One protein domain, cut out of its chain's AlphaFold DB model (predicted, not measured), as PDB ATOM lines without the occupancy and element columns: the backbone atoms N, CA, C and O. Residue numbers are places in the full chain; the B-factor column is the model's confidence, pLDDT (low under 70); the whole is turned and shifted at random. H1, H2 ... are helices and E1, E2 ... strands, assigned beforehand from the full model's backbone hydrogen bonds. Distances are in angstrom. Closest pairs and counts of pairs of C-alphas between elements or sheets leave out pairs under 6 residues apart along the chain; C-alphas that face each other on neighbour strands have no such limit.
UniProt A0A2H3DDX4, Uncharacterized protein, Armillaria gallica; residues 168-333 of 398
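What this domain is: This is residues 168 to 333 of the 398 residues of an uncharacterized protein of Armillaria gallica (UniProt A0A2H3DDX4). One long straight helix, H6, sticks out with residues 311 to 333 as an arm from a much more compact body. In the body the long helix H3 has H4 beside it, running back the other way, while H5 is set across H3 near its first turns; two small two-strand sheets lie along the rest of H3, and a long loop, residues 227 to 253, lies on the side away from the arm. The printed part has 166 residues, with six named helices and four named strands in the order H1, H2, H3, E1, E2, E3, E4, H4, H5, H6; the sheets, E1 with E4 and E2 with E3, are antiparallel, and the class is mostly helix. The whole is loose, with a radius of gyration of the C-alphas of 19.4 A, and elongated, spanning 70 by 43 by 28 A.

Where its parts are: H1 is residues 172 to 176, beginning at C-alpha 172 (14.753, -38.402, 10.782), and H2 is residues 186 to 189. H3, residues 192 to 211, is 28.0 A long from C-alpha 192 (4.838, -30.778, 0.262). The strands are E1, residues 214 to 216; E2, 224 to 226; E3, 254 to 256; and E4, 262 to 264. H4, residues 270 to 281, measures 15.9 A, and H5, residues 285 to 294, 14.4 A. H6, residues 301 to 333, measures 46.2 A and ends at C-alpha 333 (1.962, 19.198, 3.074).

How they stand to each other: H5 is the hub and touches H1, H2, H3 and H6. The closest C-alphas of H1 and H5 are Cys 176 and Phe 293, 5.1 A apart; H2 only just touches H5, with 3 pairs within 8 A, Ala 187 and Phe 293 closest at 6.7 A. H3, with residues 195 to 199 alone, touches H5 about perpendicular at 86 degrees, Phe 199 to Pro 285 being closest at 7.3 A between C-alphas. H3 touches H4 with residues 203 to 211 alone, at a shallow tilt of 10 degrees, opposite ways; C-alphas 210 and 273 are closest, 6.9 A. H5 and H6 form a helical hairpin at 43 degrees, with C-alphas 288 and 306 closest at 7.3 A. N 215 and O 263 of E1 and E4 are 2.8 A apart, as are N 225 and O 255 of the hairpin E2 and E3. Every O i to N i+4 pair is within hydrogen-bond range in H3, H4 and H6, against 4 of 6 in H5 and 0 of 1 in H1, where 2 of 2 O i to N i+3 pairs are; H2 is too short for an i+4 pair.

The domain as a whole: The C-alphas of Ile 168 and Phe 333, the two farthest apart, are 71.1 A apart. The printed part has no cut, and the long link is E2 to E3. Mean pLDDT of the printed part is 82.5; it is under 70 at residues 182, 283 to 288 and 296 to 319.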
ATOM      1  N   ILE A 168      11.512 -49.726  17.027       95.81
ATOM      2  CA  ILE A 168      11.809 -50.103  15.642       95.81
ATOM      3  C   ILE A 168      11.433 -48.938  14.724       95.81
ATOM      4  O   ILE A 168      10.281 -48.505  14.712       95.81
ATOM      5  N   GLY A 169      12.384 -48.464  13.924       95.12
ATOM      6  CA  GLY A 169      12.153 -47.385  12.972       95.12
ATOM      7  C   GLY A 169      13.440 -46.756  12.458       95.12
ATOM      8  O   GLY A 169      14.536 -47.260  12.705       95.12
ATOM      9  N   LYS A 170      13.285 -45.648  11.736       93.69
ATOM     10  CA  LYS A 170      14.386 -44.789  11.284       93.69
ATOM     11  C   LYS A 170      14.222 -43.416  11.917       93.69
ATOM     12  O   LYS A 170      13.143 -42.833  11.834       93.69
ATOM     13  N   ASP A 171      15.274 -42.899  12.542       93.06
ATOM     14  CA  ASP A 171      15.268 -41.506  12.983       93.06
ATOM     15  C   ASP A 171      15.377 -40.548  11.793       93.06
ATOM     16  O   ASP A 171      15.927 -40.909  10.755       93.06
ATOM     17  N   LEU A 172      14.849 -39.329  11.912       93.44
ATOM     18  CA  LEU A 172      14.753 -38.402  10.782       93.44
ATOM     19  C   LEU A 172      16.107 -37.825  10.316       93.44
ATOM     20  O   LEU A 172      16.116 -37.057   9.352       93.44
ATOM     21  N   ARG A 173      17.260 -38.193  10.907       90.25
ATOM     22  CA  ARG A 173      18.576 -37.717  10.426       90.25
ATOM     23  C   ARG A 173      18.908 -38.154   9.014       90.25
ATOM     24  O   ARG A 173      19.694 -37.460   8.380       90.25
ATOM     25  N   TYR A 174      18.346 -39.252   8.511       91.00
ATOM     26  CA  TYR A 174      18.626 -39.671   7.130       91.00
ATOM     27  C   TYR A 174      18.189 -38.600   6.111       91.00
ATOM     28  O   TYR A 174      18.772 -38.474   5.043       91.00
ATOM     29  N   LEU A 175      17.199 -37.769   6.460       91.69
ATOM     30  CA  LEU A 175      16.766 -36.634   5.639       91.69
ATOM     31  C   LEU A 175      17.707 -35.423   5.759       91.69
ATOM     32  O   LEU A 175      17.639 -34.500   4.953       91.69
ATOM     33  N   CYS A 176      18.583 -35.410   6.759       88.81
ATOM     34  CA  CYS A 176      19.605 -34.386   6.937       88.81
ATOM     35  C   CYS A 176      20.904 -34.690   6.173       88.81
ATOM     36  O   CYS A 176      21.835 -33.884   6.211       88.81
ATOM     37  N   GLU A 177      21.020 -35.865   5.551       86.25
ATOM     38  CA  GLU A 177      22.202 -36.239   4.776       86.25
ATOM     39  C   GLU A 177      22.375 -35.309   3.569       86.25
ATOM     40  O   GLU A 177      21.403 -34.750   3.054       86.25
ATOM     41  N   LYS A 178      23.629 -35.111   3.138       82.50
ATOM     42  CA  LYS A 178      23.925 -34.304   1.948       82.50
ATOM     43  C   LYS A 178      23.286 -34.945   0.718       82.50
ATOM     44  O   LYS A 178      23.379 -36.160   0.555       82.50
ATOM     45  N   GLY A 179      22.651 -34.118  -0.104       74.31
ATOM     46  CA  GLY A 179      22.123 -34.510  -1.405       74.31
ATOM     47  C   GLY A 179      23.225 -34.667  -2.454       74.31
ATOM     48  O   GLY A 179      24.418 -34.677  -2.135       74.31
ATOM     49  N   ASP A 180      22.803 -34.779  -3.713       73.50
ATOM     50  CA  ASP A 180      23.712 -34.904  -4.857       73.50
ATOM     51  C   ASP A 180      24.495 -33.599  -5.108       73.50
ATOM     52  O   ASP A 180      25.658 -33.640  -5.518       73.50
ATOM     53  N   ASP A 181      23.888 -32.451  -4.785       74.75
ATOM     54  CA  ASP A 181      24.510 -31.128  -4.834       74.75
ATOM     55  C   ASP A 181      25.065 -30.700  -3.465       74.75
ATOM     56  O   ASP A 181      24.482 -30.948  -2.410       74.75
ATOM     57  N   MET A 182      26.214 -30.013  -3.472       67.50
ATOM     58  CA  MET A 182      27.015 -29.717  -2.267       67.50
ATOM     59  C   MET A 182      26.296 -28.891  -1.186       67.50
ATOM     60  O   MET A 182      26.706 -28.959  -0.019       67.50
ATOM     61  N   ASP A 183      25.257 -28.149  -1.573       78.75
ATOM     62  CA  ASP A 183      24.464 -27.258  -0.716       78.75
ATOM     63  C   ASP A 183      23.052 -27.798  -0.413       78.75
ATOM     64  O   ASP A 183      22.327 -27.218   0.404       78.75
ATOM     65  N   GLU A 184      22.662 -28.911  -1.038       82.25
ATOM     66  CA  GLU A 184      21.354 -29.536  -0.848       82.25
ATOM     67  C   GLU A 184      21.435 -30.661   0.188       82.25
ATOM     68  O   GLU A 184      22.462 -31.322   0.382       82.25
ATOM     69  N   ILE A 185      20.326 -30.880   0.884       88.19
ATOM     70  CA  ILE A 185      20.129 -32.036   1.757       88.19
ATOM     71  C   ILE A 185      18.970 -32.875   1.242       88.19
ATOM     72  O   ILE A 185      18.081 -32.375   0.557       88.19
ATOM     73  N   VAL A 186      18.928 -34.149   1.623       89.38
ATOM     74  CA  VAL A 186      17.870 -35.082   1.203       89.38
ATOM     75  C   VAL A 186      16.462 -34.516   1.470       89.38
ATOM     76  O   VAL A 186      15.558 -34.681   0.648       89.38
ATOM     77  N   ALA A 187      16.269 -33.790   2.576       90.50
ATOM     78  CA  ALA A 187      15.001 -33.144   2.918       90.50
ATOM     79  C   ALA A 187      14.510 -32.106   1.888       90.50
ATOM     80  O   ALA A 187      13.304 -31.854   1.828       90.50
ATOM     81  N   ASP A 188      15.391 -31.518   1.072       89.56
ATOM     82  CA  ASP A 188      15.004 -30.534   0.052       89.56
ATOM     83  C   ASP A 188      14.156 -31.167  -1.062       89.56
ATOM     84  O   ASP A 188      13.286 -30.509  -1.633       89.56
ATOM     85  N   TYR A 189      14.317 -32.475  -1.289       91.38
ATOM     86  CA  TYR A 189      13.535 -33.246  -2.258       91.38
ATOM     87  C   TYR A 189      12.209 -33.788  -1.697       91.38
ATOM     88  O   TYR A 189      11.472 -34.483  -2.403       91.38
ATOM     89  N   LEU A 190      11.872 -33.501  -0.432       93.12
ATOM     90  CA  LEU A 190      10.572 -33.875   0.125       93.12
ATOM     91  C   LEU A 190       9.453 -33.115  -0.580       93.12
ATOM     92  O   LEU A 190       9.462 -31.884  -0.649       93.12
ATOM     93  N   CYS A 191       8.440 -33.850  -1.036       94.31
ATOM     94  CA  CYS A 191       7.223 -33.215  -1.515       94.31
ATOM     95  C   CYS A 191       6.459 -32.554  -0.356       94.31
ATOM     96  O   CYS A 191       6.586 -32.950   0.805       94.31
ATOM     97  N   GLU A 192       5.631 -31.565  -0.693       92.25
ATOM     98  CA  GLU A 192       4.838 -30.778   0.262       92.25
ATOM     99  C   GLU A 192       4.007 -31.665   1.197       92.25
ATOM    100  O   GLU A 192       4.068 -31.516   2.412       92.25
ATOM    101  N   LYS A 193       3.361 -32.707   0.655       94.44
ATOM    102  CA  LYS A 193       2.550 -33.641   1.447       94.44
ATOM    103  C   LYS A 193       3.339 -34.327   2.570       94.44
ATOM    104  O   LYS A 193       2.845 -34.459   3.685       94.44
ATOM    105  N   HIS A 194       4.560 -34.788   2.287       95.25
ATOM    106  CA  HIS A 194       5.414 -35.433   3.291       95.25
ATOM    107  C   HIS A 194       5.961 -34.429   4.298       95.25
ATOM    108  O   HIS A 194       6.012 -34.727   5.489       95.25
ATOM    109  N   ARG A 195       6.337 -33.238   3.827       92.31
ATOM    110  CA  ARG A 195       6.782 -32.129   4.673       92.31
ATOM    111  C   ARG A 195       5.716 -31.753   5.704       92.31
ATOM    112  O   ARG A 195       6.006 -31.737   6.900       92.31
ATOM    113  N   ASP A 196       4.487 -31.537   5.249       90.50
ATOM    114  CA  ASP A 196       3.363 -31.134   6.095       90.50
ATOM    115  C   ASP A 196       2.974 -32.225   7.088       90.50
ATOM    116  O   ASP A 196       2.715 -31.929   8.256       90.50
ATOM    117  N   ALA A 197       2.980 -33.489   6.653       94.75
ATOM    118  CA  ALA A 197       2.688 -34.622   7.522       94.75
ATOM    119  C   ALA A 197       3.728 -34.738   8.652       94.75
ATOM    120  O   ALA A 197       3.355 -34.792   9.821       94.75
ATOM    121  N   ILE A 198       5.029 -34.687   8.333       93.75
ATOM    122  CA  ILE A 198       6.100 -34.747   9.343       93.75
ATOM    123  C   ILE A 198       5.999 -33.563  10.312       93.75
ATOM    124  O   ILE A 198       6.057 -33.762  11.525       93.75
ATOM    125  N   PHE A 199       5.833 -32.339   9.797       90.06
ATOM    126  CA  PHE A 199       5.726 -31.143  10.634       90.06
ATOM    127  C   PHE A 199       4.520 -31.226  11.570       90.06
ATOM    128  O   PHE A 199       4.658 -31.015  12.775       90.06
ATOM    129  N   SER A 200       3.354 -31.593  11.033       90.94
ATOM    130  CA  SER A 200       2.122 -31.740  11.807       90.94
ATOM    131  C   SER A 200       2.287 -32.764  12.926       90.94
ATOM    132  O   SER A 200       1.888 -32.498  14.058       90.94
ATOM    133  N   THR A 201       2.930 -33.902  12.651       94.75
ATOM    134  CA  THR A 201       3.199 -34.929  13.663       94.75
ATOM    135  C   THR A 201       4.153 -34.439  14.749       94.75
ATOM    136  O   THR A 201       3.853 -34.590  15.932       94.75
ATOM    137  N   VAL A 202       5.278 -33.810  14.391       92.31
ATOM    138  CA  VAL A 202       6.235 -33.270  15.378       92.31
ATOM    139  C   VAL A 202       5.584 -32.186  16.238       92.31
ATOM    140  O   VAL A 202       5.767 -32.168  17.456       92.31
ATOM    141  N   PHE A 203       4.772 -31.321  15.630       89.38
ATOM    142  CA  PHE A 203       4.015 -30.305  16.347       89.38
ATOM    143  C   PHE A 203       3.006 -30.922  17.326       89.38
ATOM    144  O   PHE A 203       2.954 -30.527  18.491       89.38
ATOM    145  N   GLN A 204       2.239 -31.926  16.894       93.94
ATOM    146  CA  GLN A 204       1.297 -32.635  17.764       93.94
ATOM    147  C   GLN A 204       2.002 -33.313  18.945       93.94
ATOM    148  O   GLN A 204       1.502 -33.225  20.065       93.94
ATOM    149  N   LEU A 205       3.172 -33.924  18.724       95.19
ATOM    150  CA  LEU A 205       4.003 -34.482  19.796       95.19
ATOM    151  C   LEU A 205       4.420 -33.403  20.801       95.19
ATOM    152  O   LEU A 205       4.174 -33.551  21.997       95.19
ATOM    153  N   ALA A 206       4.986 -32.291  20.324       92.38
ATOM    154  CA  ALA A 206       5.412 -31.189  21.185       92.38
ATOM    155  C   ALA A 206       4.244 -30.622  22.014       92.38
ATOM    156  O   ALA A 206       4.382 -30.409  23.218       92.38
ATOM    157  N   MET A 207       3.069 -30.444  21.401       92.50
ATOM    158  CA  MET A 207       1.871 -29.984  22.107       92.50
ATOM    159  C   MET A 207       1.353 -31.011  23.119       92.50
ATOM    160  O   MET A 207       0.911 -30.622  24.199       92.50
ATOM    161  N   ALA A 208       1.416 -32.308  22.805       95.75
ATOM    162  CA  ALA A 208       1.040 -33.363  23.743       95.75
ATOM    163  C   ALA A 208       1.935 -33.351  24.992       95.75
ATOM    164  O   ALA A 208       1.426 -33.505  26.100       95.75
ATOM    165  N   PHE A 209       3.240 -33.107  24.831       95.81
ATOM    166  CA  PHE A 209       4.168 -32.986  25.958       95.81
ATOM    167  C   PHE A 209       3.891 -31.729  26.787       95.81
ATOM    168  O   PHE A 209       3.770 -31.813  28.011       95.81
ATOM    169  N   LEU A 210       3.704 -30.580  26.124       93.12
ATOM    170  CA  LEU A 210       3.423 -29.307  26.792       93.12
ATOM    171  C   LEU A 210       2.138 -29.364  27.624       93.12
ATOM    172  O   LEU A 210       2.130 -28.907  28.762       93.12
ATOM    173  N   ASN A 211       1.078 -29.989  27.100       94.44
ATOM    174  CA  ASN A 211      -0.184 -30.174  27.828       94.44
ATOM    175  C   ASN A 211      -0.035 -31.051  29.087       94.44
ATOM    176  O   ASN A 211      -0.885 -30.997  29.972       94.44
ATOM    177  N   LEU A 212       1.027 -31.854  29.176       96.44
ATOM    178  CA  LEU A 212       1.379 -32.661  30.349       96.44
ATOM    179  C   LEU A 212       2.475 -32.000  31.210       96.44
ATOM    180  O   LEU A 212       3.011 -32.617  32.132       96.44
ATOM    181  N   GLY A 213       2.797 -30.734  30.935       95.12
ATOM    182  CA  GLY A 213       3.754 -29.945  31.705       95.12
ATOM    183  C   GLY A 213       5.219 -30.230  31.370       95.12
ATOM    184  O   GLY A 213       6.082 -30.002  32.219       95.12
ATOM    185  N   VAL A 214       5.516 -30.746  30.172       95.44
ATOM    186  CA  VAL A 214       6.883 -31.024  29.704       95.44
ATOM    187  C   VAL A 214       7.161 -30.267  28.407       95.44
ATOM    188  O   VAL A 214       6.539 -30.518  27.379       95.44
ATOM    189  N   SER A 215       8.132 -29.358  28.431       92.81
ATOM    190  CA  SER A 215       8.655 -28.694  27.236       92.81
ATOM    191  C   SER A 215       9.951 -29.369  26.795       92.81
ATOM    192  O   SER A 215      10.915 -29.423  27.560       92.81
ATOM    193  N   HIS A 216       9.978 -29.894  25.571       91.69
ATOM    194  CA  HIS A 216      11.152 -30.563  25.017       91.69
ATOM    195  C   HIS A 216      12.151 -29.530  24.478       91.69
ATOM    196  O   HIS A 216      11.878 -28.845  23.491       91.69
ATOM    197  N   GLY A 217      13.319 -29.424  25.106       87.88
ATOM    198  CA  GLY A 217      14.362 -28.453  24.763       87.88
ATOM    199  C   GLY A 217      15.190 -28.818  23.528       87.88
ATOM    200  O   GLY A 217      15.893 -27.964  22.996       87.88
ATOM    201  N   ASP A 218      15.096 -30.064  23.052       87.38
ATOM    202  CA  ASP A 218      15.870 -30.559  21.906       87.38
ATOM    203  C   ASP A 218      15.012 -31.242  20.826       87.38
ATOM    204  O   ASP A 218      15.170 -32.421  20.506       87.38
ATOM    205  N   LEU A 219      14.036 -30.506  20.287       87.25
ATOM    206  CA  LEU A 219      13.210 -30.956  19.161       87.25
ATOM    207  C   LEU A 219      14.043 -30.990  17.872       87.25
ATOM    208  O   LEU A 219      13.914 -30.107  17.030       87.25
ATOM    209  N   ALA A 220      14.922 -31.975  17.719       86.88
ATOM    210  CA  ALA A 220      15.784 -32.152  16.554       86.88
ATOM    211  C   ALA A 220      15.411 -33.420  15.763       86.88
ATOM    212  O   ALA A 220      14.922 -34.380  16.361       86.88
ATOM    213  N   PRO A 221      15.699 -33.499  14.445       91.25
ATOM    214  CA  PRO A 221      15.362 -34.677  13.634       91.25
ATOM    215  C   PRO A 221      15.920 -35.997  14.192       91.25
ATOM    216  O   PRO A 221      15.281 -37.040  14.110       91.25
ATOM    217  N   ARG A 222      17.092 -35.948  14.835       90.69
ATOM    218  CA  ARG A 222      17.740 -37.106  15.479       90.69
ATOM    219  C   ARG A 222      16.974 -37.706  16.652       90.69
ATOM    220  O   ARG A 222      17.207 -38.864  16.976       90.69
ATOM    221  N   ASN A 223      16.078 -36.927  17.247       93.50
ATOM    222  CA  ASN A 223      15.285 -37.321  18.402       93.50
ATOM    223  C   ASN A 223      13.886 -37.801  17.996       93.50
ATOM    224  O   ASN A 223      13.085 -38.140  18.857       93.50
ATOM    225  N   VAL A 224      13.583 -37.870  16.694       95.25
ATOM    226  CA  VAL A 224      12.291 -38.338  16.179       95.25
ATOM    227  C   VAL A 224      12.498 -39.601  15.356       95.25
ATOM    228  O   VAL A 224      13.096 -39.552  14.283       95.25
ATOM    229  N   ILE A 225      11.964 -40.721  15.837       97.00
ATOM    230  CA  ILE A 225      11.972 -42.020  15.156       97.00
ATOM    231  C   ILE A 225      10.634 -42.227  14.453       97.00
ATOM    232  O   ILE A 225       9.589 -42.202  15.098       97.00
ATOM    233  N   ILE A 226      10.657 -42.477  13.146       97.50
ATOM    234  CA  ILE A 226       9.478 -42.890  12.383       97.50
ATOM    235  C   ILE A 226       9.416 -44.413  12.348       97.50
ATOM    236  O   ILE A 226      10.359 -45.074  11.899       97.50
ATOM    237  N   ARG A 227       8.305 -44.975  12.832       97.25
ATOM    238  CA  ARG A 227       8.044 -46.413  12.756       97.25
ATOM    239  C   ARG A 227       7.761 -46.834  11.312       97.25
ATOM    240  O   ARG A 227       7.233 -46.034  10.538       97.25
ATOM    241  N   PRO A 228       8.055 -48.095  10.947       96.56
ATOM    242  CA  PRO A 228       7.655 -48.625   9.655       96.56
ATOM    243  C   PRO A 228       6.137 -48.500   9.462       96.56
ATOM    244  O   PRO A 228       5.382 -48.793  10.394       96.56
ATOM    245  N   PRO A 229       5.673 -48.103   8.270       95.25
ATOM    246  CA  PRO A 229       4.252 -47.955   8.007       95.25
ATOM    247  C   PRO A 229       3.542 -49.313   8.046       95.25
ATOM    248  O   PRO A 229       4.083 -50.334   7.618       95.25
ATOM    249  N   GLY A 230       2.290 -49.324   8.511       94.38
ATOM    250  CA  GLY A 230       1.476 -50.544   8.582       94.38
ATOM    251  C   GLY A 230       1.045 -51.100   7.217       94.38
ATOM    252  O   GLY A 230       0.587 -52.239   7.129       94.38
ATOM    253  N   ARG A 231       1.195 -50.316   6.143       94.75
ATOM    254  CA  ARG A 231       0.915 -50.712   4.756       94.75
ATOM    255  C   ARG A 231       2.107 -50.414   3.854       94.75
ATOM    256  O   ARG A 231       2.943 -49.579   4.179       94.75
ATOM    257  N   GLN A 232       2.176 -51.080   2.705       93.94
ATOM    258  CA  GLN A 232       3.208 -50.805   1.705       93.94
ATOM    259  C   GLN A 232       2.857 -49.553   0.886       93.94
ATOM    260  O   GLN A 232       1.691 -49.318   0.573       93.94
ATOM    261  N   GLY A 233       3.879 -48.762   0.548       89.81
ATOM    262  CA  GLY A 233       3.754 -47.580  -0.306       89.81
ATOM    263  C   GLY A 233       3.573 -47.911  -1.801       89.81
ATOM    264  O   GLY A 233       3.450 -49.078  -2.176       89.81
ATOM    265  N   PRO A 234       3.610 -46.896  -2.685       95.25
ATOM    266  CA  PRO A 234       4.060 -45.527  -2.424       95.25
ATOM    267  C   PRO A 234       3.008 -44.646  -1.728       95.25
ATOM    268  O   PRO A 234       1.817 -44.755  -1.995       95.25
ATOM    269  N   PHE A 235       3.468 -43.714  -0.894       96.94
ATOM    270  CA  PHE A 235       2.638 -42.746  -0.158       96.94
ATOM    271  C   PHE A 235       2.536 -41.376  -0.844       96.94
ATOM    272  O   PHE A 235       1.762 -40.516  -0.425       96.94
ATOM    273  N   CYS A 236       3.292 -41.170  -1.927       96.44
ATOM    274  CA  CYS A 236       3.142 -40.029  -2.826       96.44
ATOM    275  C   CYS A 236       3.501 -40.394  -4.281       96.44
ATOM    276  O   CYS A 236       4.118 -41.429  -4.564       96.44
ATOM    277  N   SER A 237       3.098 -39.536  -5.220       96.12
ATOM    278  CA  SER A 237       3.381 -39.681  -6.655       96.12
ATOM    279  C   SER A 237       4.709 -39.047  -7.089       96.12
ATOM    280  O   SER A 237       5.177 -39.325  -8.192       96.12
ATOM    281  N   THR A 238       5.341 -38.231  -6.241       95.62
ATOM    282  CA  THR A 238       6.611 -37.552  -6.538       95.62
ATOM    283  C   THR A 238       7.760 -38.557  -6.590       95.62
ATOM    284  O   THR A 238       8.179 -39.082  -5.561       95.62
ATOM    285  N   GLY A 239       8.281 -38.815  -7.795       92.94
ATOM    286  CA  GLY A 239       9.284 -39.857  -8.044       92.94
ATOM    287  C   GLY A 239      10.562 -39.729  -7.210       92.94
ATOM    288  O   GLY A 239      11.047 -40.744  -6.722       92.94
ATOM    289  N   CYS A 240      11.048 -38.502  -7.003       92.88
ATOM    290  CA  CYS A 240      12.282 -38.214  -6.265       92.88
ATOM    291  C   CYS A 240      12.074 -37.980  -4.759       92.88
ATOM    292  O   CYS A 240      13.024 -37.621  -4.074       92.88
ATOM    293  N   CYS A 241      10.854 -38.142  -4.224       95.38
ATOM    294  CA  CYS A 241      10.629 -37.908  -2.797       95.38
ATOM    295  C   CYS A 241      11.277 -39.035  -1.968       95.38
ATOM    296  O   CYS A 241      10.853 -40.191  -2.094       95.38
ATOM    297  N   PRO A 242      12.236 -38.735  -1.074       94.81
ATOM    298  CA  PRO A 242      12.952 -39.756  -0.305       94.81
ATOM    299  C   PRO A 242      12.043 -40.490   0.692       94.81
ATOM    300  O   PRO A 242      12.283 -41.645   1.027       94.81
ATOM    301  N   ALA A 243      10.951 -39.855   1.122       95.75
ATOM    302  CA  ALA A 243       9.979 -40.431   2.047       95.75
ATOM    303  C   ALA A 243       8.881 -41.265   1.356       95.75
ATOM    304  O   ALA A 243       8.020 -41.834   2.032       95.75
ATOM    305  N   ARG A 244       8.896 -41.370   0.017       96.31
ATOM    306  CA  ARG A 244       7.816 -41.967  -0.791       96.31
ATOM    307  C   ARG A 244       7.402 -43.370  -0.352       96.31
ATOM    308  O   ARG A 244       6.229 -43.710  -0.482       96.31
ATOM    309  N   HIS A 245       8.338 -44.177   0.133       95.25
ATOM    310  CA  HIS A 245       8.088 -45.551   0.584       95.25
ATOM    311  C   HIS A 245       8.284 -45.738   2.091       95.25
ATOM    312  O   HIS A 245       8.031 -46.822   2.603       95.25
ATOM    313  N   GLU A 246       8.720 -44.691   2.784       95.25
ATOM    314  CA  GLU A 246       9.174 -44.762   4.172       95.25
ATOM    315  C   GLU A 246       8.142 -44.171   5.137       95.25
ATOM    316  O   GLU A 246       8.033 -44.631   6.268       95.25
ATOM    317  N   ILE A 247       7.372 -43.166   4.700       96.81
ATOM    318  CA  ILE A 247       6.469 -42.404   5.570       96.81
ATOM    319  C   ILE A 247       5.070 -42.366   4.963       96.81
ATOM    320  O   ILE A 247       4.865 -41.807   3.882       96.81
ATOM    321  N   ASP A 248       4.101 -42.922   5.687       97.38
ATOM    322  CA  ASP A 248       2.687 -42.818   5.347       97.38
ATOM    323  C   ASP A 248       2.137 -41.457   5.776       97.38
ATOM    324  O   ASP A 248       1.994 -41.186   6.962       97.38
ATOM    325  N   THR A 249       1.818 -40.589   4.815       96.56
ATOM    326  CA  THR A 249       1.353 -39.223   5.103       96.56
ATOM    327  C   THR A 249       0.011 -39.169   5.833       96.56
ATOM    328  O   THR A 249      -0.323 -38.123   6.372       96.56
ATOM    329  N   GLU A 250      -0.770 -40.255   5.814       96.12
ATOM    330  CA  GLU A 250      -2.070 -40.327   6.498       96.12
ATOM    331  C   GLU A 250      -1.972 -40.937   7.907       96.12
ATOM    332  O   GLU A 250      -2.914 -40.819   8.685       96.12
ATOM    333  N   ASP A 251      -0.863 -41.611   8.229       95.88
ATOM    334  CA  ASP A 251      -0.638 -42.297   9.510       95.88
ATOM    335  C   ASP A 251       0.856 -42.279   9.875       95.88
ATOM    336  O   ASP A 251       1.547 -43.302   9.897       95.88
ATOM    337  N   VAL A 252       1.395 -41.080  10.109       96.62
ATOM    338  CA  VAL A 252       2.795 -40.919  10.514       96.62
ATOM    339  C   VAL A 252       2.950 -41.342  11.976       96.62
ATOM    340  O   VAL A 252       2.666 -40.581  12.902       96.62
ATOM    341  N   GLN A 253       3.461 -42.550  12.189       96.75
ATOM    342  CA  GLN A 253       3.747 -43.076  13.520       96.75
ATOM    343  C   GLN A 253       5.143 -42.651  13.980       96.75
ATOM    344  O   GLN A 253       6.138 -43.319  13.695       96.75
ATOM    345  N   ALA A 254       5.218 -41.537  14.705       97.50
ATOM    346  CA  ALA A 254       6.468 -40.998  15.229       97.50
ATOM    347  C   ALA A 254       6.629 -41.232  16.739       97.50
ATOM    348  O   ALA A 254       5.660 -41.225  17.499       97.50
ATOM    349  N   VAL A 255       7.880 -41.392  17.164       98.12
ATOM    350  CA  VAL A 255       8.290 -41.504  18.563       98.12
ATOM    351  C   VAL A 255       9.365 -40.472  18.855       98.12
ATOM    352  O   VAL A 255      10.393 -40.467  18.181       98.12
ATOM    353  N   MET A 256       9.148 -39.630  19.863       97.44
ATOM    354  CA  MET A 256      10.193 -38.741  20.373       97.44
ATOM    355  C   MET A 256      11.052 -39.477  21.403       97.44
ATOM    356  O   MET A 256      10.521 -40.195  22.253       97.44
ATOM    357  N   VAL A 257      12.363 -39.280  21.345       96.06
ATOM    358  CA  VAL A 257      13.354 -39.797  22.297       96.06
ATOM    359  C   VAL A 257      14.217 -38.654  22.835       96.06
ATOM    360  O   VAL A 257      14.109 -37.532  22.357       96.06
ATOM    361  N   ASP A 258      15.103 -38.959  23.786       93.69
ATOM    362  CA  ASP A 258      16.109 -38.031  24.322       93.69
ATOM    363  C   ASP A 258      15.538 -36.847  25.127       93.69
ATOM    364  O   ASP A 258      15.637 -35.680  24.747       93.69
ATOM    365  N   PHE A 259      14.973 -37.156  26.299       94.81
ATOM    366  CA  PHE A 259      14.381 -36.160  27.205       94.81
ATOM    367  C   PHE A 259      15.381 -35.621  28.247       94.81
ATOM    368  O   PHE A 259      14.980 -35.180  29.321       94.81
ATOM    369  N   GLU A 260      16.687 -35.631  27.954       90.25
ATOM    370  CA  GLU A 260      17.707 -35.063  28.859       90.25
ATOM    371  C   GLU A 260      17.509 -33.563  29.076       90.25
ATOM    372  O   GLU A 260      17.765 -33.043  30.158       90.25
ATOM    373  N   ARG A 261      17.062 -32.863  28.029       87.75
ATOM    374  CA  ARG A 261      16.873 -31.412  28.026       87.75
ATOM    375  C   ARG A 261      15.396 -31.093  27.991       87.75
ATOM    376  O   ARG A 261      14.836 -30.810  26.934       87.75
ATOM    377  N   VAL A 262      14.769 -31.134  29.155       90.94
ATOM    378  CA  VAL A 262      13.373 -30.739  29.328       90.94
ATOM    379  C   VAL A 262      13.256 -29.584  30.306       90.94
ATOM    380  O   VAL A 262      14.035 -29.471  31.248       90.94
ATOM    381  N   ALA A 263      12.245 -28.750  30.093       90.75
ATOM    382  CA  ALA A 263      11.760 -27.829  31.108       90.75
ATOM    383  C   ALA A 263      10.393 -28.312  31.597       90.75
ATOM    384  O   ALA A 263       9.542 -28.720  30.801       90.75
ATOM    385  N   PHE A 264      10.177 -28.251  32.907       91.56
ATOM    386  CA  PHE A 264       8.887 -28.562  33.507       91.56
ATOM    387  C   PHE A 264       8.094 -27.271  33.673       91.56
ATOM    388  O   PHE A 264       8.576 -26.315  34.274       91.56
ATOM    389  N   ILE A 265       6.886 -27.242  33.120       90.88
ATOM    390  CA  ILE A 265       5.998 -26.077  33.163       90.88
ATOM    391  C   ILE A 265       4.699 -26.444  33.877       90.88
ATOM    392  O   ILE A 265       4.325 -27.620  33.925       90.88
ATOM    393  N   ASP A 266       3.997 -25.448  34.417       91.38
ATOM    394  CA  ASP A 266       2.645 -25.656  34.937       91.38
ATOM    395  C   ASP A 266       1.691 -25.943  33.762       91.38
ATOM    396  O   ASP A 266       1.505 -25.070  32.908       91.38
ATOM    397  N   PRO A 267       1.071 -27.136  33.684       90.12
ATOM    398  CA  PRO A 267       0.133 -27.459  32.610       90.12
ATOM    399  C   PRO A 267      -1.133 -26.584  32.624       90.12
ATOM    400  O   PRO A 267      -1.852 -26.546  31.628       90.12
ATOM    401  N   ASN A 268      -1.411 -25.870  33.721       92.50
ATOM    402  CA  ASN A 268      -2.537 -24.937  33.818       92.50
ATOM    403  C   ASN A 268      -2.199 -23.526  33.310       92.50
ATOM    404  O   ASN A 268      -3.101 -22.693  33.186       92.50
ATOM    405  N   ASP A 269      -0.933 -23.236  32.987       91.56
ATOM    406  CA  ASP A 269      -0.551 -21.972  32.355       91.56
ATOM    407  C   ASP A 269      -0.917 -21.984  30.863       91.56
ATOM    408  O   ASP A 269      -0.086 -22.112  29.956       91.56
ATOM    409  N   HIS A 270      -2.213 -21.816  30.598       89.69
ATOM    410  CA  HIS A 270      -2.746 -21.713  29.244       89.69
ATOM    411  C   HIS A 270      -2.123 -20.555  28.457       89.69
ATOM    412  O   HIS A 270      -2.025 -20.638  27.236       89.69
ATOM    413  N   SER A 271      -1.642 -19.500  29.126       90.56
ATOM    414  CA  SER A 271      -1.027 -18.357  28.450       90.56
ATOM    415  C   SER A 271       0.311 -18.728  27.803       90.56
ATOM    416  O   SER A 271       0.597 -18.309  26.674       90.56
ATOM    417  N   LEU A 272       1.107 -19.554  28.489       84.06
ATOM    418  CA  LEU A 272       2.361 -20.088  27.980       84.06
ATOM    419  C   LEU A 272       2.099 -21.092  26.856       84.06
ATOM    420  O   LEU A 272       2.705 -20.984  25.790       84.06
ATOM    421  N   ILE A 273       1.150 -22.012  27.049       86.25
ATOM    422  CA  ILE A 273       0.773 -23.011  26.037       86.25
ATOM    423  C   ILE A 273       0.263 -22.329  24.759       86.25
ATOM    424  O   ILE A 273       0.686 -22.678  23.656       86.25
ATOM    425  N   ASP A 274      -0.591 -21.312  24.880       88.31
ATOM    426  CA  ASP A 274      -1.114 -20.555  23.739       88.31
ATOM    427  C   ASP A 274      -0.033 -19.713  23.057       88.31
ATOM    428  O   ASP A 274      -0.086 -19.484  21.845       88.31
ATOM    429  N   ARG A 275       0.970 -19.241  23.808       86.31
ATOM    430  CA  ARG A 275       2.157 -18.609  23.225       86.31
ATOM    431  C   ARG A 275       2.932 -19.618  22.384       86.31
ATOM    432  O   ARG A 275       3.184 -19.330  21.223       86.31
ATOM    433  N   TYR A 276       3.242 -20.798  22.922       80.75
ATOM    434  CA  TYR A 276       3.916 -21.860  22.170       80.75
ATOM    435  C   TYR A 276       3.129 -22.269  20.925       80.75
ATOM    436  O   TYR A 276       3.699 -22.347  19.841       80.75
ATOM    437  N   ARG A 277       1.809 -22.453  21.042       84.31
ATOM    438  CA  ARG A 277       0.948 -22.784  19.901       84.31
ATOM    439  C   ARG A 277       1.050 -21.734  18.796       84.31
ATOM    440  O   ARG A 277       1.262 -22.096  17.644       84.31
ATOM    441  N   ARG A 278       0.941 -20.448  19.144       83.56
ATOM    442  CA  ARG A 278       1.096 -19.343  18.183       83.56
ATOM    443  C   ARG A 278       2.470 -19.345  17.527       83.56
ATOM    444  O   ARG A 278       2.549 -19.241  16.316       83.56
ATOM    445  N   LEU A 279       3.534 -19.587  18.294       75.81
ATOM    446  CA  LEU A 279       4.888 -19.686  17.743       75.81
ATOM    447  C   LEU A 279       5.062 -20.797  16.704       75.81
ATOM    448  O   LEU A 279       5.952 -20.685  15.878       75.81
ATOM    449  N   PHE A 280       4.258 -21.856  16.726       73.06
ATOM    450  CA  PHE A 280       4.303 -22.887  15.687       73.06
ATOM    451  C   PHE A 280       3.346 -22.608  14.525       73.06
ATOM    452  O   PHE A 280       3.679 -22.921  13.389       73.06
ATOM    453  N   VAL A 281       2.169 -22.036  14.798       75.50
ATOM    454  CA  VAL A 281       1.143 -21.749  13.778       75.50
ATOM    455  C   VAL A 281       1.503 -20.528  12.931       75.50
ATOM    456  O   VAL A 281       1.302 -20.543  11.721       75.50
ATOM    457  N   ASP A 282       2.050 -19.483  13.554       72.94
ATOM    458  CA  ASP A 282       2.396 -18.220  12.885       72.94
ATOM    459  C   ASP A 282       3.681 -18.341  12.051       72.94
ATOM    460  O   ASP A 282       4.026 -17.458  11.263       72.94
ATOM    461  N   VAL A 283       4.410 -19.442  12.222       67.50
ATOM    462  CA  VAL A 283       5.625 -19.736  11.479       67.50
ATOM    463  C   VAL A 283       5.253 -20.466  10.209       67.50
ATOM    464  O   VAL A 283       4.637 -21.524  10.256       67.50
ATOM    465  N   VAL A 284       5.676 -19.916   9.070       60.84
ATOM    466  CA  VAL A 284       5.507 -20.574   7.776       60.84
ATOM    467  C   VAL A 284       6.220 -21.932   7.848       60.84
ATOM    468  O   VAL A 284       7.454 -21.948   7.949       60.84
ATOM    469  N   PRO A 285       5.495 -23.069   7.797       67.38
ATOM    470  CA  PRO A 285       6.094 -24.384   8.011       67.38
ATOM    471  C   PRO A 285       7.266 -24.654   7.064       67.38
ATOM    472  O   PRO A 285       8.257 -25.254   7.467       67.38
ATOM    473  N   SER A 286       7.210 -24.132   5.834       64.31
ATOM    474  CA  SER A 286       8.281 -24.274   4.845       64.31
ATOM    475  C   SER A 286       9.605 -23.616   5.257       64.31
ATOM    476  O   SER A 286      10.658 -24.191   4.988       64.31
ATOM    477  N   GLU A 287       9.585 -22.466   5.940       67.00
ATOM    478  CA  GLU A 287      10.806 -21.781   6.393       67.00
ATOM    479  C   GLU A 287      11.430 -22.514   7.587       67.00
ATOM    480  O   GLU A 287      12.633 -22.784   7.601       67.00
ATOM    481  N   TYR A 288      10.610 -22.910   8.564       68.81
ATOM    482  CA  TYR A 288      11.078 -23.660   9.731       68.81
ATOM    483  C   TYR A 288      11.666 -25.012   9.338       68.81
ATOM    484  O   TYR A 288      12.753 -25.375   9.782       68.81
ATOM    485  N   PHE A 289      10.962 -25.752   8.483       74.12
ATOM    486  CA  PHE A 289      11.309 -27.128   8.155       74.12
ATOM    487  C   PHE A 289      12.651 -27.223   7.420       74.12
ATOM    488  O   PHE A 289      13.482 -28.059   7.770       74.12
ATOM    489  N   CYS A 290      12.923 -26.315   6.474       71.69
ATOM    490  CA  CYS A 290      14.207 -26.274   5.771       71.69
ATOM    491  C   CYS A 290      15.390 -26.028   6.719       71.69
ATOM    492  O   CYS A 290      16.451 -26.635   6.542       71.69
ATOM    493  N   HIS A 291      15.219 -25.175   7.733       77.62
ATOM    494  CA  HIS A 291      16.249 -24.938   8.746       77.62
ATOM    495  C   HIS A 291      16.345 -26.072   9.766       77.62
ATOM    496  O   HIS A 291      17.443 -26.382  10.223       77.62
ATOM    497  N   TRP A 292      15.228 -26.722  10.085       83.81
ATOM    498  CA  TRP A 292      15.174 -27.813  11.048       83.81
ATOM    499  C   TRP A 292      16.039 -29.008  10.626       83.81
ATOM    500  O   TRP A 292      16.866 -29.462  11.415       83.81
ATOM    501  N   PHE A 293      15.957 -29.452   9.364       83.56
ATOM    502  CA  PHE A 293      16.829 -30.530   8.863       83.56
ATOM    503  C   PHE A 293      18.289 -30.110   8.691       83.56
ATOM    504  O   PHE A 293      19.185 -30.938   8.840       83.56
ATOM    505  N   ARG A 294      18.549 -28.829   8.410       81.19
ATOM    506  CA  ARG A 294      19.916 -28.296   8.295       81.19
ATOM    507  C   ARG A 294      20.591 -28.112   9.656       81.19
ATOM    508  O   ARG A 294      21.817 -28.099   9.739       81.19
ATOM    509  N   ASN A 295      19.815 -28.011  10.733       71.75
ATOM    510  CA  ASN A 295      20.318 -27.812  12.087       71.75
ATOM    511  C   ASN A 295      20.560 -29.145  12.824       71.75
ATOM    512  O   ASN A 295      19.997 -29.416  13.880       71.75
ATOM    513  N   ILE A 296      21.420 -29.994  12.251       58.16
ATOM    514  CA  ILE A 296      21.702 -31.355  12.752       58.16
ATOM    515  C   ILE A 296      22.364 -31.336  14.135       58.16
ATOM    516  O   ILE A 296      22.179 -32.262  14.926       58.16
ATOM    517  N   THR A 297      23.155 -30.297  14.419       52.62
ATOM    518  CA  THR A 297      24.025 -30.216  15.603       52.62
ATOM    519  C   THR A 297      23.799 -28.982  16.461       52.62
ATOM    520  O   THR A 297      24.351 -28.912  17.555       52.62
ATOM    521  N   GLY A 298      23.092 -27.971  15.957       48.81
ATOM    522  CA  GLY A 298      22.857 -26.748  16.705       48.81
ATOM    523  C   GLY A 298      21.580 -26.869  17.514       48.81
ATOM    524  O   GLY A 298      20.595 -27.478  17.097       48.81
ATOM    525  N   TYR A 299      21.602 -26.245  18.683       47.59
ATOM    526  CA  TYR A 299      20.401 -25.991  19.453       47.59
ATOM    527  C   TYR A 299      19.312 -25.412  18.560       47.59
ATOM    528  O   TYR A 299      19.624 -24.632  17.646       47.59
ATOM    529  N   PRO A 300      18.033 -25.692  18.836       45.69
ATOM    530  CA  PRO A 300      16.945 -24.914  18.282       45.69
ATOM    531  C   PRO A 300      16.944 -23.493  18.888       45.69
ATOM    532  O   PRO A 300      15.921 -22.990  19.332       45.69
ATOM    533  N   LEU A 301      18.053 -22.755  18.741       42.22
ATOM    534  CA  LEU A 301      18.007 -21.317  18.504       42.22
ATOM    535  C   LEU A 301      17.058 -21.006  17.346       42.22
ATOM    536  O   LEU A 301      16.627 -19.878  17.248       42.22
ATOM    537  N   CYS A 302      16.679 -21.983  16.512       43.44
ATOM    538  CA  CYS A 302      15.614 -21.858  15.527       43.44
ATOM    539  C   CYS A 302      14.308 -21.302  16.112       43.44
ATOM    540  O   CYS A 302      13.739 -20.443  15.466       43.44
ATOM    541  N   LEU A 303      13.850 -21.657  17.325       43.69
ATOM    542  CA  LEU A 303      12.631 -21.016  17.855       43.69
ATOM    543  C   LEU A 303      12.874 -19.522  18.145       43.69
ATOM    544  O   LEU A 303      12.053 -18.686  17.793       43.69
ATOM    545  N   VAL A 304      14.041 -19.166  18.693       42.41
ATOM    546  CA  VAL A 304      14.442 -17.768  18.952       42.41
ATOM    547  C   VAL A 304      14.726 -16.998  17.657       42.41
ATOM    548  O   VAL A 304      14.375 -15.831  17.548       42.41
ATOM    549  N   ALA A 305      15.327 -17.636  16.658       41.19
ATOM    550  CA  ALA A 305      15.700 -17.069  15.368       41.19
ATOM    551  C   ALA A 305      14.488 -16.940  14.447       41.19
ATOM    552  O   ALA A 305      14.404 -15.984  13.691       41.19
ATOM    553  N   VAL A 306      13.525 -17.851  14.548       46.41
ATOM    554  CA  VAL A 306      12.237 -17.766  13.864       46.41
ATOM    555  C   VAL A 306      11.339 -16.740  14.553       46.41
ATOM    556  O   VAL A 306      10.713 -15.949  13.860       46.41
ATOM    557  N   VAL A 307      11.356 -16.642  15.889       47.81
ATOM    558  CA  VAL A 307      10.768 -15.501  16.617       47.81
ATOM    559  C   VAL A 307      11.430 -14.191  16.195       47.81
ATOM    560  O   VAL A 307      10.730 -13.218  15.939       47.81
ATOM    561  N   ALA A 308      12.755 -14.157  16.060       44.22
ATOM    562  CA  ALA A 308      13.481 -12.978  15.602       44.22
ATOM    563  C   ALA A 308      13.169 -12.651  14.133       44.22
ATOM    564  O   ALA A 308      13.008 -11.483  13.804       44.22
ATOM    565  N   ALA A 309      13.020 -13.652  13.263       45.41
ATOM    566  CA  ALA A 309      12.663 -13.477  11.856       45.41
ATOM    567  C   ALA A 309      11.205 -13.027  11.687       45.41
ATOM    568  O   ALA A 309      10.927 -12.135  10.887       45.41
ATOM    569  N   ALA A 310      10.277 -13.575  12.474       47.84
ATOM    570  CA  ALA A 310       8.891 -13.125  12.532       47.84
ATOM    571  C   ALA A 310       8.803 -11.696  13.091       47.84
ATOM    572  O   ALA A 310       8.162 -10.840  12.484       47.84
ATOM    573  N   ALA A 311       9.525 -11.391  14.174       45.81
ATOM    574  CA  ALA A 311       9.640 -10.035  14.712       45.81
ATOM    575  C   ALA A 311      10.270  -9.069  13.697       45.81
ATOM    576  O   ALA A 311       9.839  -7.925  13.586       45.81
ATOM    577  N   PHE A 312      11.240  -9.527  12.906       45.28
ATOM    578  CA  PHE A 312      11.851  -8.755  11.829       45.28
ATOM    579  C   PHE A 312      10.876  -8.493  10.676       45.28
ATOM    580  O   PHE A 312      10.796  -7.361  10.210       45.28
ATOM    581  N   LYS A 313      10.069  -9.481  10.264       49.78
ATOM    582  CA  LYS A 313       9.001  -9.300   9.264       49.78
ATOM    583  C   LYS A 313       7.913  -8.340   9.762       49.78
ATOM    584  O   LYS A 313       7.481  -7.470   9.007       49.78
ATOM    585  N   VAL A 314       7.524  -8.427  11.037       54.50
ATOM    586  CA  VAL A 314       6.598  -7.470  11.671       54.50
ATOM    587  C   VAL A 314       7.206  -6.065  11.714       54.50
ATOM    588  O   VAL A 314       6.527  -5.100  11.368       54.50
ATOM    589  N   MET A 315       8.492  -5.933  12.052       48.16
ATOM    590  CA  MET A 315       9.204  -4.650  12.004       48.16
ATOM    591  C   MET A 315       9.311  -4.093  10.579       48.16
ATOM    592  O   MET A 315       9.123  -2.895  10.392       48.16
ATOM    593  N   GLN A 316       9.547  -4.928   9.563       54.69
ATOM    594  CA  GLN A 316       9.554  -4.504   8.159       54.69
ATOM    595  C   GLN A 316       8.174  -4.035   7.691       54.69
ATOM    596  O   GLN A 316       8.076  -3.000   7.033       54.69
ATOM    597  N   ALA A 317       7.103  -4.745   8.057       62.38
ATOM    598  CA  ALA A 317       5.735  -4.340   7.744       62.38
ATOM    599  C   ALA A 317       5.355  -3.023   8.445       62.38
ATOM    600  O   ALA A 317       4.778  -2.134   7.818       62.38
ATOM    601  N   ALA A 318       5.741  -2.855   9.714       62.81
ATOM    602  CA  ALA A 318       5.553  -1.607  10.450       62.81
ATOM    603  C   ALA A 318       6.356  -0.449   9.828       62.81
ATOM    604  O   ALA A 318       5.841   0.658   9.701       62.81
ATOM    605  N   PHE A 319       7.590  -0.706   9.384       66.31
ATOM    606  CA  PHE A 319       8.433   0.279   8.706       66.31
ATOM    607  C   PHE A 319       7.875   0.687   7.333       66.31
ATOM    608  O   PHE A 319       7.892   1.868   6.987       66.31
ATOM    609  N   LEU A 320       7.326  -0.260   6.565       74.81
ATOM    610  CA  LEU A 320       6.608   0.019   5.317       74.81
ATOM    611  C   LEU A 320       5.344   0.853   5.568       74.81
ATOM    612  O   LEU A 320       5.127   1.843   4.874       74.81
ATOM    613  N   GLY A 321       4.553   0.513   6.591       76.31
ATOM    614  CA  GLY A 321       3.385   1.306   6.991       76.31
ATOM    615  C   GLY A 321       3.755   2.729   7.423       76.31
ATOM    616  O   GLY A 321       3.126   3.693   6.995       76.31
ATOM    617  N   PHE A 322       4.827   2.881   8.203       73.44
ATOM    618  CA  PHE A 322       5.340   4.187   8.621       73.44
ATOM    619  C   PHE A 322       5.872   5.013   7.439       73.44
ATOM    620  O   PHE A 322       5.635   6.217   7.366       73.44
ATOM    621  N   SER A 323       6.531   4.366   6.474       73.19
ATOM    622  CA  SER A 323       7.002   5.017   5.244       73.19
ATOM    623  C   SER A 323       5.838   5.533   4.392       73.19
ATOM    624  O   SER A 323       5.916   6.635   3.858       73.19
ATOM    625  N   LEU A 324       4.739   4.776   4.300       78.88
ATOM    626  CA  LEU A 324       3.519   5.206   3.606       78.88
ATOM    627  C   LEU A 324       2.853   6.406   4.291       78.88
ATOM    628  O   LEU A 324       2.490   7.355   3.603       78.88
ATOM    629  N   LEU A 325       2.776   6.414   5.626       76.44
ATOM    630  CA  LEU A 325       2.264   7.561   6.388       76.44
ATOM    631  C   LEU A 325       3.113   8.821   6.181       76.44
ATOM    632  O   LEU A 325       2.565   9.908   6.034       76.44
ATOM    633  N   ILE A 326       4.444   8.692   6.135       76.56
ATOM    634  CA  ILE A 326       5.329   9.826   5.830       76.56
ATOM    635  C   ILE A 326       5.059  10.357   4.420       76.56
ATOM    636  O   ILE A 326       4.964  11.568   4.238       76.56
ATOM    637  N   MET A 327       4.916   9.475   3.429       79.44
ATOM    638  CA  MET A 327       4.616   9.884   2.054       79.44
ATOM    639  C   MET A 327       3.249  10.566   1.944       79.44
ATOM    640  O   MET A 327       3.120  11.551   1.220       79.44
ATOM    641  N   GLU A 328       2.251  10.098   2.693       82.75
ATOM    642  CA  GLU A 328       0.932  10.729   2.776       82.75
ATOM    643  C   GLU A 328       1.011  12.115   3.432       82.75
ATOM    644  O   GLU A 328       0.467  13.074   2.893       82.75
ATOM    645  N   PHE A 329       1.773  12.263   4.522       77.50
ATOM    646  CA  PHE A 329       2.030  13.562   5.154       77.50
ATOM    647  C   PHE A 329       2.762  14.539   4.230       77.50
ATOM    648  O   PHE A 329       2.416  15.717   4.206       77.50
ATOM    649  N   ILE A 330       3.753  14.071   3.465       82.19
ATOM    650  CA  ILE A 330       4.458  14.898   2.476       82.19
ATOM    651  C   ILE A 330       3.484  15.350   1.386       82.19
ATOM    652  O   ILE A 330       3.441  16.536   1.075       82.19
ATOM    653  N   ALA A 331       2.656  14.445   0.858       83.69
ATOM    654  CA  ALA A 331       1.647  14.793  -0.140       83.69
ATOM    655  C   ALA A 331       0.613  15.796   0.405       83.69
ATOM    656  O   ALA A 331       0.236  16.734  -0.296       83.69
ATOM    657  N   LEU A 332       0.190  15.640   1.665       79.88
ATOM    658  CA  LEU A 332      -0.730  16.563   2.331       79.88
ATOM    659  C   LEU A 332      -0.088  17.937   2.553       79.88
ATOM    660  O   LEU A 332      -0.739  18.958   2.358       79.88
ATOM    661  N   PHE A 333       1.195  17.967   2.917       77.62
ATOM    662  CA  PHE A 333       1.962  19.198   3.074       77.62
ATOM    663  C   PHE A 333       2.168  19.913   1.734       77.62
ATOM    664  O   PHE A 333       2.044  21.131   1.670       77.62
TER     665      PHE A 333